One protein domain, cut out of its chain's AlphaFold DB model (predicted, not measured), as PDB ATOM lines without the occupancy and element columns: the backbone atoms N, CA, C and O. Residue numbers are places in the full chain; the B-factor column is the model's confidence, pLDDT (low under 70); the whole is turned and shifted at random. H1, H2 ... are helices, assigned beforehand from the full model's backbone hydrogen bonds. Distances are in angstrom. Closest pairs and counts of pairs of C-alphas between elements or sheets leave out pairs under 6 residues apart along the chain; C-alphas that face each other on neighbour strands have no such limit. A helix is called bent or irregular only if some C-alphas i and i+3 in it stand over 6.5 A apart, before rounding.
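What this domain is: This is residues 27 to 139 of the 140 residues of an uncharacterized protein of Hymenobacter crusticola (UniProt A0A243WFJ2). Five helices stand side by side in an up-and-down bundle, each running against the one before it, arranged as two layers: H2, H3 and H4 form a row, and H1 and H5 lie next to each other over one side of that row. H3 is the middle of the row; H1 packs on H2 and H3, while H5 packs on H4 and on H1, and the links between successive helices turn the chain round at the two ends of the bundle. The printed part has 113 residues, with five named helices in the order H1 H2 H3 H4 H5 and no named strand; the class is all helix, with 88 of the printed residues in the helices. The whole is compact, with a radius of gyration of the C-alphas of 13.2 A, and the C-alphas span 37 by 25 by 19 A along their three main axes.

How they stand to each other: H1, residues 27 to 42, is one of two hubs, touching three other helices. It touches H2, residues 50 to 63, and the two form a helical hairpin at a shallow tilt of 23 degrees, opposite ways; their closest C-alphas, those of Ile 39 and Arg 56, are 6.5 A apart. H1 also touches H3, residues 74 to 91, at a shallow tilt of 24 degrees, the same way, with the closest C-alphas, Ser 35 and Ala 80, 6.8 A apart. H3 is the other hub, also touching three helices. H2 and H3 touch as a helical hairpin, opposite ways at a shallow tilt of 18 degrees, and their closest C-alphas are those of Leu 59 and Ala 79, at 4.9 A. H3 and H4, residues 93 to 108, touch as a helical hairpin at a shallow tilt of 9 degrees, opposite ways; the closest C-alphas, Val 78 and Ala 106, are 5.3 A apart. H4 and H5, residues 114 to 137, form a further helical hairpin, at a shallow tilt of 13 degrees, opposite ways, with the closest C-alphas, Gln 105 and Phe 124, at 6.0 A; H5 touches H4 with residues 120 to 131 alone. H5 touches H1 the same way at a shallow tilt of 20 degrees, with the closest C-alphas, Gly 27 and Glu 114, 6.4 A apart. H3 and H5 are close but not clearly touching: their closest C-alphas, Ala 81 and Ala 128, are 7.9 A apart. H1 and H4, H2 and H4, and H2 and H5 are apart. In H1, H2 and H3 every O i to N i+4 pair is within hydrogen-bond range; in H4 it is 10 of 12 and in H5 18 of 20.

Where its parts are: H1 begins at C-alpha 27, (152.195, 96.658, 141.169), and is 22.3 A long from first to last C-alpha. H2 is 20.0 A long and H3 25.8 A, with C-alpha 74 at (160.143, 101.970, 143.477). H4 is 24.0 A long, is irregular, with C-alphas 94 and 97 at 7.6 A, and has a kink of 27 degrees near residue 100. H5, the longest helix, is 31.1 A long and ends at C-alpha 137, (143.463, 114.471, 125.170). It is irregular, with C-alphas 116 and 119 at 8.0 A, and has a kink of 43 degrees near residue 121.

The domain as a whole: The two C-alphas farthest apart are those of Glu 45 and Thr 116, at 39.1 A. The printed part has no cut. The links from H3 to H4 and from H4 to H5 are tight, those from H1 to H2 and from H2 to H3 are short, and no link is long. The mean pLDDT of the printed part is 91.1; residues 69 to 70, 112 to 114 and 138 to 139 are under 70.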
ATOM      1  N   GLY A  27     151.163  95.645 141.313       90.69
ATOM      2  CA  GLY A  27     152.195  96.658 141.169       90.69
ATOM      3  C   GLY A  27     152.969  96.503 139.863       90.69
ATOM      4  O   GLY A  27     153.107  97.468 139.109       90.69
ATOM      5  N   ARG A  28     153.409  95.280 139.542       90.81
ATOM      6  CA  ARG A  28     154.108  94.997 138.274       90.81
ATOM      7  C   ARG A  28     153.231  95.278 137.063       90.81
ATOM      8  O   ARG A  28     153.657  95.956 136.130       90.81
ATOM      9  N   ARG A  29     151.992  94.792 137.068       91.44
ATOM     10  CA  ARG A  29     151.072  94.976 135.943       91.44
ATOM     11  C   ARG A  29     150.691  96.444 135.763       91.44
ATOM     12  O   ARG A  29     150.711  96.919 134.631       91.44
ATOM     13  N   GLY A  30     150.434  97.170 136.851       93.50
ATOM     14  CA  GLY A  30     150.162  98.609 136.809       93.50
ATOM     15  C   GLY A  30     151.336  99.405 136.245       93.50
ATOM     16  O   GLY A  30     151.155 100.221 135.341       93.50
ATOM     17  N   LEU A  31     152.559  99.109 136.691       93.88
ATOM     18  CA  LEU A  31     153.762  99.764 136.182       93.88
ATOM     19  C   LEU A  31     154.035  99.424 134.708       93.88
ATOM     20  O   LEU A  31     154.433 100.304 133.947       93.88
ATOM     21  N   ARG A  32     153.766  98.187 134.270       93.38
ATOM     22  CA  ARG A  32     153.873  97.793 132.855       93.38
ATOM     23  C   ARG A  32     152.886  98.566 131.979       93.38
ATOM     24  O   ARG A  32     153.273  99.080 130.933       93.38
ATOM     25  N   MET A  33     151.634  98.688 132.425       94.62
ATOM     26  CA  MET A  33     150.609  99.472 131.728       94.62
ATOM     27  C   MET A  33     150.998 100.950 131.633       94.62
ATOM     28  O   MET A  33     150.943 101.526 130.548       94.62
ATOM     29  N   LEU A  34     151.440 101.546 132.746       96.12
ATOM     30  CA  LEU A  34     151.895 102.934 132.773       96.12
ATOM     31  C   LEU A  34     153.108 103.148 131.857       96.12
ATOM     32  O   LEU A  34     153.130 104.105 131.093       96.12
ATOM     33  N   SER A  35     154.092 102.246 131.888       95.12
ATOM     34  CA  SER A  35     155.276 102.339 131.031       95.12
ATOM     35  C   SER A  35     154.911 102.305 129.549       95.12
ATOM     36  O   SER A  35     155.420 103.124 128.789       95.12
ATOM     37  N   GLY A  36     154.018 101.400 129.138       93.44
ATOM     38  CA  GLY A  36     153.547 101.336 127.752       93.44
ATOM     39  C   GLY A  36     152.813 102.610 127.325       93.44
ATOM     40  O   GLY A  36     153.089 103.147 126.256       93.44
ATOM     41  N   LEU A  37     151.935 103.134 128.186       93.75
ATOM     42  CA  LEU A  37     151.224 104.392 127.940       93.75
ATOM     43  C   LEU A  37     152.195 105.567 127.754       93.75
ATOM     44  O   LEU A  37     152.050 106.341 126.812       93.75
ATOM     45  N   LEU A  38     153.193 105.695 128.632       95.19
ATOM     46  CA  LEU A  38     154.157 106.792 128.567       95.19
ATOM     47  C   LEU A  38     155.063 106.699 127.340       95.19
ATOM     48  O   LEU A  38     155.271 107.716 126.690       95.19
ATOM     49  N   ILE A  39     155.559 105.508 126.993       92.50
ATOM     50  CA  ILE A  39     156.387 105.317 125.792       92.50
ATOM     51  C   ILE A  39     155.611 105.753 124.542       92.50
ATOM     52  O   ILE A  39     156.103 106.585 123.783       92.50
ATOM     53  N   ASN A  40     154.361 105.302 124.398       90.56
ATOM     54  CA  ASN A  40     153.511 105.698 123.271       90.56
ATOM     55  C   ASN A  40     153.268 107.215 123.217       90.56
ATOM     56  O   ASN A  40     153.216 107.799 122.138       90.56
ATOM     57  N   LEU A  41     153.120 107.878 124.372       90.75
ATOM     58  CA  LEU A  41     152.980 109.336 124.419       90.75
ATOM     59  C   LEU A  41     154.256 110.046 123.960       90.75
ATOM     60  O   LEU A  41     154.165 111.037 123.242       90.75
ATOM     61  N   THR A  42     155.433 109.543 124.341       91.69
ATOM     62  CA  THR A  42     156.717 110.161 123.972       91.69
ATOM     63  C   THR A  42     157.075 110.043 122.495       91.69
ATOM     64  O   THR A  42     157.942 110.779 122.035       91.69
ATOM     65  N   ASP A  43     156.405 109.168 121.744       89.38
ATOM     66  CA  ASP A  43     156.606 109.049 120.297       89.38
ATOM     67  C   ASP A  43     155.921 110.181 119.504       89.38
ATOM     68  O   ASP A  43     156.183 110.356 118.312       89.38
ATOM     69  N   ARG A  44     155.072 110.991 120.158       89.81
ATOM     70  CA  ARG A  44     154.430 112.161 119.545       89.81
ATOM     71  C   ARG A  44     155.443 113.253 119.209       89.81
ATOM     72  O   ARG A  44     156.305 113.582 120.021       89.81
ATOM     73  N   GLU A  45     155.271 113.884 118.049       88.06
ATOM     74  CA  GLU A  45     156.175 114.932 117.548       88.06
ATOM     75  C   GLU A  45     156.312 116.127 118.502       88.06
ATOM     76  O   GLU A  45     157.412 116.642 118.682       88.06
ATOM     77  N   ASP A  46     155.234 116.537 119.177       87.56
ATOM     78  CA  ASP A  46     155.256 117.663 120.119       87.56
ATOM     79  C   ASP A  46     156.050 117.374 121.409       87.56
ATOM     80  O   ASP A  46     156.473 118.298 122.111       87.56
ATOM     81  N   LEU A  47     156.303 116.093 121.691       91.81
ATOM     82  CA  LEU A  47     157.062 115.616 122.845       91.81
ATOM     83  C   LEU A  47     158.459 115.099 122.479       91.81
ATOM     84  O   LEU A  47     159.197 114.679 123.374       91.81
ATOM     85  N   GLN A  48     158.860 115.183 121.205       89.69
ATOM     86  CA  GLN A  48     160.219 114.857 120.779       89.69
ATOM     87  C   GLN A  48     161.205 115.898 121.316       89.69
ATOM     88  O   GLN A  48     161.423 116.974 120.759       89.69
ATOM     89  N   ASP A  49     161.803 115.560 122.450       94.31
ATOM     90  CA  ASP A  49     162.781 116.370 123.156       94.31
ATOM     91  C   ASP A  49     163.881 115.460 123.709       94.31
ATOM     92  O   ASP A  49     163.622 114.319 124.108       94.31
ATOM     93  N   SER A  50     165.125 115.942 123.741       92.88
ATOM     94  CA  SER A  50     166.250 115.160 124.265       92.88
ATOM     95  C   SER A  50     166.070 114.806 125.743       92.88
ATOM     96  O   SER A  50     166.406 113.693 126.142       92.88
ATOM     97  N   GLY A  51     165.497 115.708 126.548       94.06
ATOM     98  CA  GLY A  51     165.221 115.449 127.960       94.06
ATOM     99  C   GLY A  51     164.125 114.401 128.150       94.06
ATOM    100  O   GLY A  51     164.259 113.511 128.989       94.06
ATOM    101  N   VAL A  52     163.075 114.446 127.326       96.31
ATOM    102  CA  VAL A  52     162.005 113.433 127.328       96.31
ATOM    103  C   VAL A  52     162.550 112.071 126.887       96.31
ATOM    104  O   VAL A  52     162.286 111.063 127.544       96.31
ATOM    105  N   SER A  53     163.380 112.044 125.841       95.38
ATOM    106  CA  SER A  53     164.006 110.819 125.323       95.38
ATOM    107  C   SER A  53     164.903 110.150 126.368       95.38
ATOM    108  O   SER A  53     164.789 108.949 126.604       95.38
ATOM    109  N   GLU A  54     165.726 110.926 127.079       96.62
ATOM    110  CA  GLU A  54     166.566 110.412 128.165       96.62
ATOM    111  C   GLU A  54     165.721 109.786 129.289       96.62
ATOM    112  O   GLU A  54     166.042 108.714 129.807       96.62
ATOM    113  N   LYS A  55     164.610 110.423 129.687       97.69
ATOM    114  CA  LYS A  55     163.733 109.866 130.732       97.69
ATOM    115  C   LYS A  55     162.967 108.630 130.266       97.69
ATOM    116  O   LYS A  55     162.772 107.721 131.072       97.69
ATOM    117  N   ARG A  56     162.615 108.540 128.984       96.44
ATOM    118  CA  ARG A  56     162.039 107.329 128.383       96.44
ATOM    119  C   ARG A  56     163.019 106.156 128.434       96.44
ATOM    120  O   ARG A  56     162.634 105.048 128.818       96.44
ATOM    121  N   ASP A  57     164.283 106.396 128.113       96.06
ATOM    122  CA  ASP A  57     165.312 105.354 128.138       96.06
ATOM    123  C   ASP A  57     165.604 104.906 129.585       96.06
ATOM    124  O   ASP A  57     165.689 103.708 129.870       96.06
ATOM    125  N   ASN A  58     165.635 105.852 130.531       95.56
ATOM    126  CA  ASN A  58     165.737 105.557 131.964       95.56
ATOM    127  C   ASN A  58     164.554 104.716 132.473       95.56
ATOM    128  O   ASN A  58     164.763 103.760 133.221       95.56
ATOM    129  N   LEU A  59     163.321 105.037 132.063       96.12
ATOM    130  CA  LEU A  59     162.138 104.242 132.400       96.12
ATOM    131  C   LEU A  59     162.244 102.824 131.836       96.12
ATOM    132  O   LEU A  59     162.032 101.867 132.576       96.12
ATOM    133  N   THR A  60     162.631 102.690 130.567       94.31
ATOM    134  CA  THR A  60     162.841 101.387 129.919       94.31
ATOM    135  C   THR A  60     163.863 100.551 130.685       94.31
ATOM    136  O   THR A  60     163.623  99.374 130.951       94.31
ATOM    137  N   SER A  61     164.977 101.159 131.106       93.19
ATOM    138  CA  SER A  61     166.002 100.496 131.920       93.19
ATOM    139  C   SER A  61     165.468 100.068 133.293       93.19
ATOM    140  O   SER A  61     165.665  98.927 133.717       93.19
ATOM    141  N   ALA A  62     164.730 100.951 133.971       92.19
ATOM    142  CA  ALA A  62     164.163 100.681 135.289       92.19
ATOM    143  C   ALA A  62     163.094  99.574 135.270       92.19
ATOM    144  O   ALA A  62     162.924  98.873 136.267       92.19
ATOM    145  N   THR A  63     162.391  99.391 134.149       91.25
ATOM    146  CA  THR A  63     161.343  98.371 133.988       91.25
ATOM    147  C   THR A  63     161.816  97.105 133.269       91.25
ATOM    148  O   THR A  63     161.079  96.121 133.251       91.25
ATOM    149  N   SER A  64     163.053  97.053 132.752       89.12
ATOM    150  CA  SER A  64     163.559  95.899 131.979       89.12
ATOM    151  C   SER A  64     163.551  94.584 132.766       89.12
ATOM    152  O   SER A  64     163.482  93.503 132.190       89.12
ATOM    153  N   ARG A  65     163.664  94.678 134.093       81.25
ATOM    154  CA  ARG A  65     163.778  93.546 135.024       81.25
ATOM    155  C   ARG A  65     162.541  93.386 135.907       81.25
ATOM    156  O   ARG A  65     162.605  92.781 136.972       81.25
ATOM    157  N   LEU A  66     161.411  93.956 135.488       83.38
ATOM    158  CA  LEU A  66     160.185  93.974 136.285       83.38
ATOM    159  C   LEU A  66     159.643  92.565 136.593       83.38
ATOM    160  O   LEU A  66     159.000  92.382 137.622       83.38
ATOM    161  N   GLU A  67     159.945  91.575 135.746       77.44
ATOM    162  CA  GLU A  67     159.550  90.167 135.929       77.44
ATOM    163  C   GLU A  67     160.312  89.449 137.059       77.44
ATOM    164  O   GLU A  67     159.919  88.362 137.485       77.44
ATOM    165  N   GLU A  68     161.409  90.018 137.564       79.50
ATOM    166  CA  GLU A  68     162.183  89.394 138.636       79.50
ATOM    167  C   GLU A  68     161.440  89.534 139.978       79.50
ATOM    168  O   GLU A  68     161.208  90.632 140.488       79.50
ATOM    169  N   THR A  69     161.073  88.402 140.587       66.94
ATOM    170  CA  THR A  69     160.129  88.335 141.721       66.94
ATOM    171  C   THR A  69     160.571  89.115 142.970       66.94
ATOM    172  O   THR A  69     159.734  89.469 143.799       66.94
ATOM    173  N   ALA A  70     161.864  89.422 143.105       68.81
ATOM    174  CA  ALA A  70     162.445  90.123 144.253       68.81
ATOM    175  C   ALA A  70     162.798  91.601 143.986       68.81
ATOM    176  O   ALA A  70     163.338  92.269 144.869       68.81
ATOM    177  N   MET A  71     162.532  92.123 142.784       76.44
ATOM    178  CA  MET A  71     162.874  93.504 142.446       76.44
ATOM    179  C   MET A  71     161.879  94.502 143.044       76.44
ATOM    180  O   MET A  71     160.662  94.353 142.948       76.44
ATOM    181  N   SER A  72     162.423  95.565 143.635       86.44
ATOM    182  CA  SER A  72     161.645  96.710 144.106       86.44
ATOM    183  C   SER A  72     160.959  97.416 142.931       86.44
ATOM    184  O   SER A  72     161.603  97.715 141.930       86.44
ATOM    185  N   LEU A  73     159.687  97.789 143.096       89.69
ATOM    186  CA  LEU A  73     158.926  98.577 142.113       89.69
ATOM    187  C   LEU A  73     159.283 100.069 142.130       89.69
ATOM    188  O   LEU A  73     159.096 100.773 141.137       89.69
ATOM    189  N   ARG A  74     159.832 100.552 143.253       92.44
ATOM    190  CA  ARG A  74     160.143 101.970 143.477       92.44
ATOM    191  C   ARG A  74     160.983 102.606 142.356       92.44
ATOM    192  O   ARG A  74     160.571 103.666 141.893       92.44
ATOM    193  N   PRO A  75     162.101 102.018 141.874       93.06
ATOM    194  CA  PRO A  75     162.871 102.602 140.773       93.06
ATOM    195  C   PRO A  75     162.036 102.843 139.513       93.06
ATOM    196  O   PRO A  75     162.165 103.893 138.891       93.06
ATOM    197  N   GLY A  76     161.143 101.912 139.167       94.19
ATOM    198  CA  GLY A  76     160.261 102.055 138.012       94.19
ATOM    199  C   GLY A  76     159.205 103.145 138.201       94.19
ATOM    200  O   GLY A  76     159.012 103.961 137.304       94.19
ATOM    201  N   CYS A  77     158.573 103.227 139.376       95.62
ATOM    202  CA  CYS A  77     157.627 104.305 139.693       95.62
ATOM    203  C   CYS A  77     158.300 105.688 139.690       95.62
ATOM    204  O   CYS A  77     157.747 106.637 139.140       95.62
ATOM    205  N   VAL A  78     159.512 105.797 140.244       96.44
ATOM    206  CA  VAL A  78     160.304 107.040 140.220       96.44
ATOM    207  C   VAL A  78     160.677 107.422 138.787       96.44
ATOM    208  O   VAL A  78     160.515 108.579 138.406       96.44
ATOM    209  N   ALA A  79     161.122 106.466 137.967       97.25
ATOM    210  CA  ALA A  79     161.442 106.732 136.568       97.25
ATOM    211  C   ALA A  79     160.204 107.161 135.760       97.25
ATOM    212  O   ALA A  79     160.293 108.069 134.933       97.25
ATOM    213  N   ALA A  80     159.037 106.571 136.034       97.81
ATOM    214  CA  ALA A  80     157.779 106.957 135.398       97.81
ATOM    215  C   ALA A  80     157.356 108.383 135.791       97.81
ATOM    216  O   ALA A  80     157.001 109.175 134.919       97.81
ATOM    217  N   ALA A  81     157.447 108.737 137.077       98.25
ATOM    218  CA  ALA A  81     157.156 110.090 137.555       98.25
ATOM    219  C   ALA A  81     158.115 111.135 136.952       98.25
ATOM    220  O   ALA A  81     157.673 112.200 136.522       98.25
ATOM    221  N   ALA A  82     159.403 110.799 136.830       98.12
ATOM    222  CA  ALA A  82     160.400 111.659 136.193       98.12
ATOM    223  C   ALA A  82     160.126 111.869 134.694       98.12
ATOM    224  O   ALA A  82     160.302 112.976 134.184       98.12
ATOM    225  N   LEU A  83     159.667 110.836 133.979       98.31
ATOM    226  CA  LEU A  83     159.263 110.984 132.581       98.31
ATOM    227  C   LEU A  83     158.016 111.866 132.441       98.31
ATOM    228  O   LEU A  83     157.993 112.770 131.608       98.31
ATOM    229  N   ILE A  84     157.006 111.651 133.286       98.12
ATOM    230  CA  ILE A  84     155.815 112.508 133.335       98.12
ATOM    231  C   ILE A  84     156.208 113.964 133.616       98.12
ATOM    232  O   ILE A  84     155.667 114.873 132.992       98.12
ATOM    233  N   GLN A  85     157.183 114.194 134.497       98.06
ATOM    234  CA  GLN A  85     157.715 115.526 134.766       98.06
ATOM    235  C   GLN A  85     158.408 116.149 133.554       98.06
ATOM    236  O   GLN A  85     158.171 117.319 133.267       98.06
ATOM    237  N   ALA A  86     159.209 115.390 132.808       97.75
ATOM    238  CA  ALA A  86     159.835 115.894 131.586       97.75
ATOM    239  C   ALA A  86     158.784 116.293 130.530       97.75
ATOM    240  O   ALA A  86     158.869 117.375 129.949       97.75
ATOM    241  N   ILE A  87     157.752 115.463 130.336       96.50
ATOM    242  CA  ILE A  87     156.610 115.771 129.457       96.50
ATOM    243  C   ILE A  87     155.889 117.042 129.934       96.50
ATOM    244  O   ILE A  87     155.580 117.931 129.138       96.50
ATOM    245  N   GLN A  88     155.652 117.148 131.244       96.44
ATOM    246  CA  GLN A  88     154.999 118.292 131.870       96.44
ATOM    247  C   GLN A  88     155.761 119.595 131.627       96.44
ATOM    248  O   GLN A  88     155.173 120.567 131.160       96.44
ATOM    249  N   GLN A  89     157.066 119.608 131.891       95.88
ATOM    250  CA  GLN A  89     157.916 120.783 131.690       95.88
ATOM    251  C   GLN A  89     157.993 121.200 130.220       95.88
ATOM    252  O   GLN A  89     158.090 122.389 129.923       95.88
ATOM    253  N   LYS A  90     157.934 120.228 129.302       94.75
ATOM    254  CA  LYS A  90     158.012 120.474 127.862       94.75
ATOM    255  C   LYS A  90     156.754 121.134 127.302       94.75
ATOM    256  O   LYS A  90     156.869 122.101 126.554       94.75
ATOM    257  N   ALA A  91     155.579 120.586 127.612       93.62
ATOM    258  CA  ALA A  91     154.352 120.911 126.879       93.62
ATOM    259  C   ALA A  91     153.125 121.184 127.764       93.62
ATOM    260  O   ALA A  91     152.114 121.672 127.264       93.62
ATOM    261  N   TYR A  92     153.193 120.910 129.071       95.38
ATOM    262  CA  TYR A  92     152.032 120.983 129.967       95.38
ATOM    263  C   TYR A  92     152.341 121.708 131.288       95.38
ATOM    264  O   TYR A  92     152.143 121.133 132.362       95.38
ATOM    265  N   PRO A  93     152.796 122.977 131.266       94.94
ATOM    266  CA  PRO A  93     153.175 123.714 132.477       94.94
ATOM    267  C   PRO A  93     152.068 123.743 133.546       94.94
ATOM    268  O   PRO A  93     152.355 123.662 134.734       94.94
ATOM    269  N   GLN A  94     150.797 123.739 133.142       94.62
ATOM    270  CA  GLN A  94     149.639 123.702 134.041       94.62
ATOM    271  C   GLN A  94     149.551 122.445 134.926       94.62
ATOM    272  O   GLN A  94     148.836 122.454 135.926       94.62
ATOM    273  N   LEU A  95     150.258 121.366 134.576       97.19
ATOM    274  CA  LEU A  95     150.288 120.117 135.343       97.19
ATOM    275  C   LEU A  95     151.398 120.091 136.408       97.19
ATOM    276  O   LEU A  95     151.592 119.056 137.038       97.19
ATOM    277  N   GLU A  96     152.107 121.198 136.651       97.31
ATOM    278  CA  GLU A  96     153.211 121.269 137.624       97.31
ATOM    279  C   GLU A  96     152.827 120.691 138.994       97.31
ATOM    280  O   GLU A  96     153.487 119.786 139.503       97.31
ATOM    281  N   ARG A  97     151.711 121.158 139.565       97.56
ATOM    282  CA  ARG A  97     151.240 120.705 140.878       97.56
ATOM    283  C   ARG A  97     150.900 119.208 140.927       97.56
ATOM    284  O   ARG A  97     151.475 118.520 141.768       97.56
ATOM    285  N   PRO A  98     149.999 118.667 140.079       97.44
ATOM    286  CA  PRO A  98     149.678 117.240 140.140       97.44
ATOM    287  C   PRO A  98     150.894 116.343 139.857       97.44
ATOM    288  O   PRO A  98     150.982 115.249 140.409       97.44
ATOM    289  N   VAL A  99     151.857 116.801 139.052       97.88
ATOM    290  CA  VAL A  99     153.111 116.076 138.803       97.88
ATOM    291  C   VAL A  99     154.063 116.124 139.999       97.88
ATOM    292  O   VAL A  99     154.722 115.123 140.285       97.88
ATOM    293  N   ALA A 100     154.140 117.239 140.725       97.88
ATOM    294  CA  ALA A 100     154.896 117.305 141.975       97.88
ATOM    295  C   ALA A 100     154.335 116.313 143.010       97.88
ATOM    296  O   ALA A 100     155.091 115.519 143.569       97.88
ATOM    297  N   GLU A 101     153.008 116.270 143.167       97.50
ATOM    298  CA  GLU A 101     152.319 115.304 144.038       97.50
ATOM    299  C   GLU A 101     152.621 113.848 143.627       97.50
ATOM    300  O   GLU A 101     152.901 113.003 144.477       97.50
ATOM    301  N   LEU A 102     152.632 113.547 142.322       97.81
ATOM    302  CA  LEU A 102     152.989 112.218 141.813       97.81
ATOM    303  C   LEU A 102     154.438 111.826 142.161       97.81
ATOM    304  O   LEU A 102     154.704 110.677 142.521       97.81
ATOM    305  N   ASN A 103     155.380 112.767 142.062       97.12
ATOM    306  CA  ASN A 103     156.777 112.530 142.428       97.12
ATOM    307  C   ASN A 103     156.919 112.227 143.925       97.12
ATOM    308  O   ASN A 103     157.630 111.293 144.299       97.12
ATOM    309  N   GLU A 104     156.213 112.961 144.784       96.62
ATOM    310  CA  GLU A 104     156.190 112.690 146.223       96.62
ATOM    311  C   GLU A 104     155.640 111.290 146.525       96.62
ATOM    312  O   GLU A 104     156.257 110.542 147.286       96.62
ATOM    313  N   GLN A 105     154.541 110.889 145.875       95.25
ATOM    314  CA  GLN A 105     153.972 109.543 146.011       95.25
ATOM    315  C   GLN A 105     154.970 108.448 145.602       95.25
ATOM    316  O   GLN A 105     155.125 107.456 146.317       95.25
ATOM    317  N   ALA A 106     155.709 108.634 144.502       94.88
ATOM    318  CA  ALA A 106     156.738 107.681 144.078       94.88
ATOM    319  C   ALA A 106     157.868 107.531 145.113       94.88
ATOM    320  O   ALA A 106     158.396 106.434 145.317       94.88
ATOM    321  N   LEU A 107     158.249 108.627 145.776       93.00
ATOM    322  CA  LEU A 107     159.307 108.630 146.786       93.00
ATOM    323  C   LEU A 107     158.884 107.967 148.102       93.00
ATOM    324  O   LEU A 107     159.759 107.441 148.796       93.00
ATOM    325  N   GLN A 108     157.585 107.966 148.414       92.06
ATOM    326  CA  GLN A 108     157.006 107.325 149.600       92.06
ATOM    327  C   GLN A 108     156.963 105.793 149.512       92.06
ATOM    328  O   GLN A 108     156.867 105.132 150.545       92.06
ATOM    329  N   LEU A 109     157.069 105.216 148.308       90.56
ATOM    330  CA  LEU A 109     157.134 103.764 148.128       90.56
ATOM    331  C   LEU A 109     158.357 103.192 148.854       90.56
ATOM    332  O   LEU A 109     159.489 103.639 148.650       90.56
ATOM    333  N   THR A 110     158.139 102.176 149.684       82.25
ATOM    334  CA  THR A 110     159.202 101.584 150.506       82.25
ATOM    335  C   THR A 110     160.098 100.646 149.701       82.25
ATOM    336  O   THR A 110     161.265 100.459 150.051       82.25
ATOM    337  N   GLY A 111     159.568 100.058 148.621       74.44
ATOM    338  CA  GLY A 111     160.302  99.150 147.739       74.44
ATOM    339  C   GLY A 111     160.599  97.779 148.354       74.44
ATOM    340  O   GLY A 111     161.398  97.025 147.804       74.44
ATOM    341  N   ARG A 112     159.992  97.451 149.505       68.00
ATOM    342  CA  ARG A 112     160.265  96.208 150.249       68.00
ATOM    343  C   ARG A 112     159.344  95.059 149.863       68.00
ATOM    344  O   ARG A 112     159.815  93.953 149.631       68.00
ATOM    345  N   ALA A 113     158.041  95.308 149.829       66.62
ATOM    346  CA  ALA A 113     157.050  94.318 149.441       66.62
ATOM    347  C   ALA A 113     155.839  95.026 148.843       66.62
ATOM    348  O   ALA A 113     155.313  95.966 149.439       66.62
ATOM    349  N   GLU A 114     155.360  94.529 147.703       68.50
ATOM    350  CA  GLU A 114     154.181  95.078 147.031       68.50
ATOM    351  C   GLU A 114     152.971  95.134 147.974       68.50
ATOM    352  O   GLU A 114     152.271  96.135 148.008       68.50
ATOM    353  N   ALA A 115     152.786  94.108 148.817       71.88
ATOM    354  CA  ALA A 115     151.707  94.046 149.801       71.88
ATOM    355  C   ALA A 115     151.701  95.219 150.799       71.88
ATOM    356  O   ALA A 115     150.628  95.622 151.242       71.88
ATOM    357  N   THR A 116     152.870  95.763 151.148       76.38
ATOM    358  CA  THR A 116     152.998  96.907 152.064       76.38
ATOM    359  C   THR A 116     152.686  98.223 151.361       76.38
ATOM    360  O   THR A 116     152.060  99.097 151.951       76.38
ATOM    361  N   ASP A 117     153.069  98.339 150.091       85.81
ATOM    362  CA  ASP A 117     152.914  99.563 149.309       85.81
ATOM    363  C   ASP A 117     151.591  99.595 148.509       85.81
ATOM    364  O   ASP A 117     151.381 100.520 147.735       85.81
ATOM    365  N   LYS A 118     150.678  98.620 148.669       87.88
ATOM    366  CA  LYS A 118     149.472  98.465 147.822       87.88
ATOM    367  C   LYS A 118     148.620  99.728 147.686       87.88
ATOM    368  O   LYS A 118     148.276 100.105 146.569       87.88
ATOM    369  N   GLU A 119     148.281 100.369 148.801       91.44
ATOM    370  CA  GLU A 119     147.468 101.594 148.784       91.44
ATOM    371  C   GLU A 119     148.237 102.761 148.145       91.44
ATOM    372  O   GLU A 119     147.684 103.472 147.311       91.44
ATOM    373  N   LEU A 120     149.538 102.894 148.439       93.31
ATOM    374  CA  LEU A 120     150.404 103.913 147.830       93.31
ATOM    375  C   LEU A 120     150.546 103.711 146.315       93.31
ATOM    376  O   LEU A 120     150.505 104.672 145.553       93.31
ATOM    377  N   LEU A 121     150.677 102.460 145.868       94.25
ATOM    378  CA  LEU A 121     150.722 102.095 144.455       94.25
ATOM    379  C   LEU A 121     149.396 102.401 143.761       94.25
ATOM    380  O   LEU A 121     149.412 102.921 142.647       94.25
ATOM    381  N   ARG A 122     148.256 102.127 144.410       95.38
ATOM    382  CA  ARG A 122     146.946 102.501 143.865       95.38
ATOM    383  C   ARG A 122     146.865 103.997 143.635       95.38
ATOM    384  O   ARG A 122     146.523 104.422 142.532       95.38
ATOM    385  N   ASP A 123     147.167 104.778 144.662       96.06
ATOM    386  CA  ASP A 123     147.033 106.228 144.600       96.06
ATOM    387  C   ASP A 123     148.002 106.821 143.562       96.06
ATOM    388  O   ASP A 123     147.607 107.686 142.776       96.06
ATOM    389  N   PHE A 124     149.216 106.265 143.463       97.25
ATOM    390  CA  PHE A 124     150.181 106.586 142.411       97.25
ATOM    391  C   PHE A 124     149.636 106.293 141.004       97.25
ATOM    392  O   PHE A 124     149.676 107.162 140.132       97.25
ATOM    393  N   PHE A 125     149.095 105.095 140.753       97.31
ATOM    394  CA  PHE A 125     148.564 104.739 139.432       97.31
ATOM    395  C   PHE A 125     147.329 105.559 139.054       97.31
ATOM    396  O   PHE A 125     147.186 105.929 137.889       97.31
ATOM    397  N   LEU A 126     146.463 105.884 140.018       97.44
ATOM    398  CA  LEU A 126     145.319 106.768 139.797       97.44
ATOM    399  C   LEU A 126     145.764 108.177 139.404       97.44
ATOM    400  O   LEU A 126     145.267 108.718 138.416       97.44
ATOM    401  N   LYS A 127     146.733 108.748 140.125       98.06
ATOM    402  CA  LYS A 127     147.268 110.072 139.803       98.06
ATOM    403  C   LYS A 127     147.977 110.078 138.446       98.06
ATOM    404  O   LYS A 127     147.769 110.987 137.643       98.06
ATOM    405  N   ALA A 128     148.762 109.044 138.145       97.56
ATOM    406  CA  ALA A 128     149.409 108.902 136.844       97.56
ATOM    407  C   ALA A 128     148.381 108.793 135.703       97.56
ATOM    408  O   ALA A 128     148.553 109.427 134.661       97.56
ATOM    409  N   ALA A 129     147.295 108.041 135.898       97.00
ATOM    410  CA  ALA A 129     146.197 107.942 134.939       97.00
ATOM    411  C   ALA A 129     145.507 109.298 134.709       97.00
ATOM    412  O   ALA A 129     145.272 109.681 133.566       97.00
ATOM    413  N   GLU A 130     145.234 110.059 135.770       96.50
ATOM    414  CA  GLU A 130     144.646 111.402 135.672       96.50
ATOM    415  C   GLU A 130     145.521 112.346 134.827       96.50
ATOM    416  O   GLU A 130     145.039 112.970 133.881       96.50
ATOM    417  N   ILE A 131     146.824 112.400 135.117       96.88
ATOM    418  CA  ILE A 131     147.777 113.263 134.404       96.88
ATOM    419  C   ILE A 131     147.897 112.848 132.936       96.88
ATOM    420  O   ILE A 131     147.782 113.674 132.029       96.88
ATOM    421  N   THR A 132     148.105 111.554 132.685       94.56
ATOM    422  CA  THR A 132     148.279 111.034 131.322       94.56
ATOM    423  C   THR A 132     147.014 111.173 130.484       94.56
ATOM    424  O   THR A 132     147.122 111.362 129.272       94.56
ATOM    425  N   LYS A 133     145.819 111.172 131.092       94.50
ATOM    426  CA  LYS A 133     144.560 111.479 130.400       94.50
ATOM    427  C   LYS A 133     144.573 112.880 129.796       94.50
ATOM    428  O   LYS A 133     144.282 113.023 128.611       94.50
ATOM    429  N   VAL A 134     144.973 113.890 130.570       93.31
ATOM    430  CA  VAL A 134     145.070 115.281 130.089       93.31
ATOM    431  C   VAL A 134     146.083 115.398 128.948       93.31
ATOM    432  O   VAL A 134     145.783 115.996 127.910       93.31
ATOM    433  N   VAL A 135     147.259 114.784 129.112       91.44
ATOM    434  CA  VAL A 135     148.310 114.755 128.079       91.44
ATOM    435  C   VAL A 135     147.795 114.105 126.792       91.44
ATOM    436  O   VAL A 135     147.997 114.645 125.706       91.44
ATOM    437  N   SER A 136     147.080 112.982 126.905       87.19
ATOM    438  CA  SER A 136     146.548 112.229 125.760       87.19
ATOM    439  C   SER A 136     145.442 112.988 125.021       87.19
ATOM    440  O   SER A 136     145.359 112.915 123.800       87.19
ATOM    441  N   GLN A 137     144.592 113.727 125.742       82.62
ATOM    442  CA  GLN A 137     143.463 114.471 125.170       82.62
ATOM    443  C   GLN A 137     143.875 115.765 124.467       82.62
ATOM    444  O   GLN A 137     143.224 116.181 123.516       82.62
ATOM    445  N   SER A 138     144.961 116.395 124.910       66.50
ATOM    446  CA  SER A 138     145.424 117.667 124.340       66.50
ATOM    447  C   SER A 138     146.143 117.508 122.991       66.50
ATOM    448  O   SER A 138     146.709 118.472 122.494       66.50
ATOM    449  N   ALA A 139     146.151 116.307 122.408       55.97
ATOM    450  CA  ALA A 139     146.738 116.001 121.101       55.97
ATOM    451  C   ALA A 139     145.867 116.472 119.910       55.97
ATOM    452  O   ALA A 139     145.851 115.812 118.873       55.97
TER     453      ALA A 139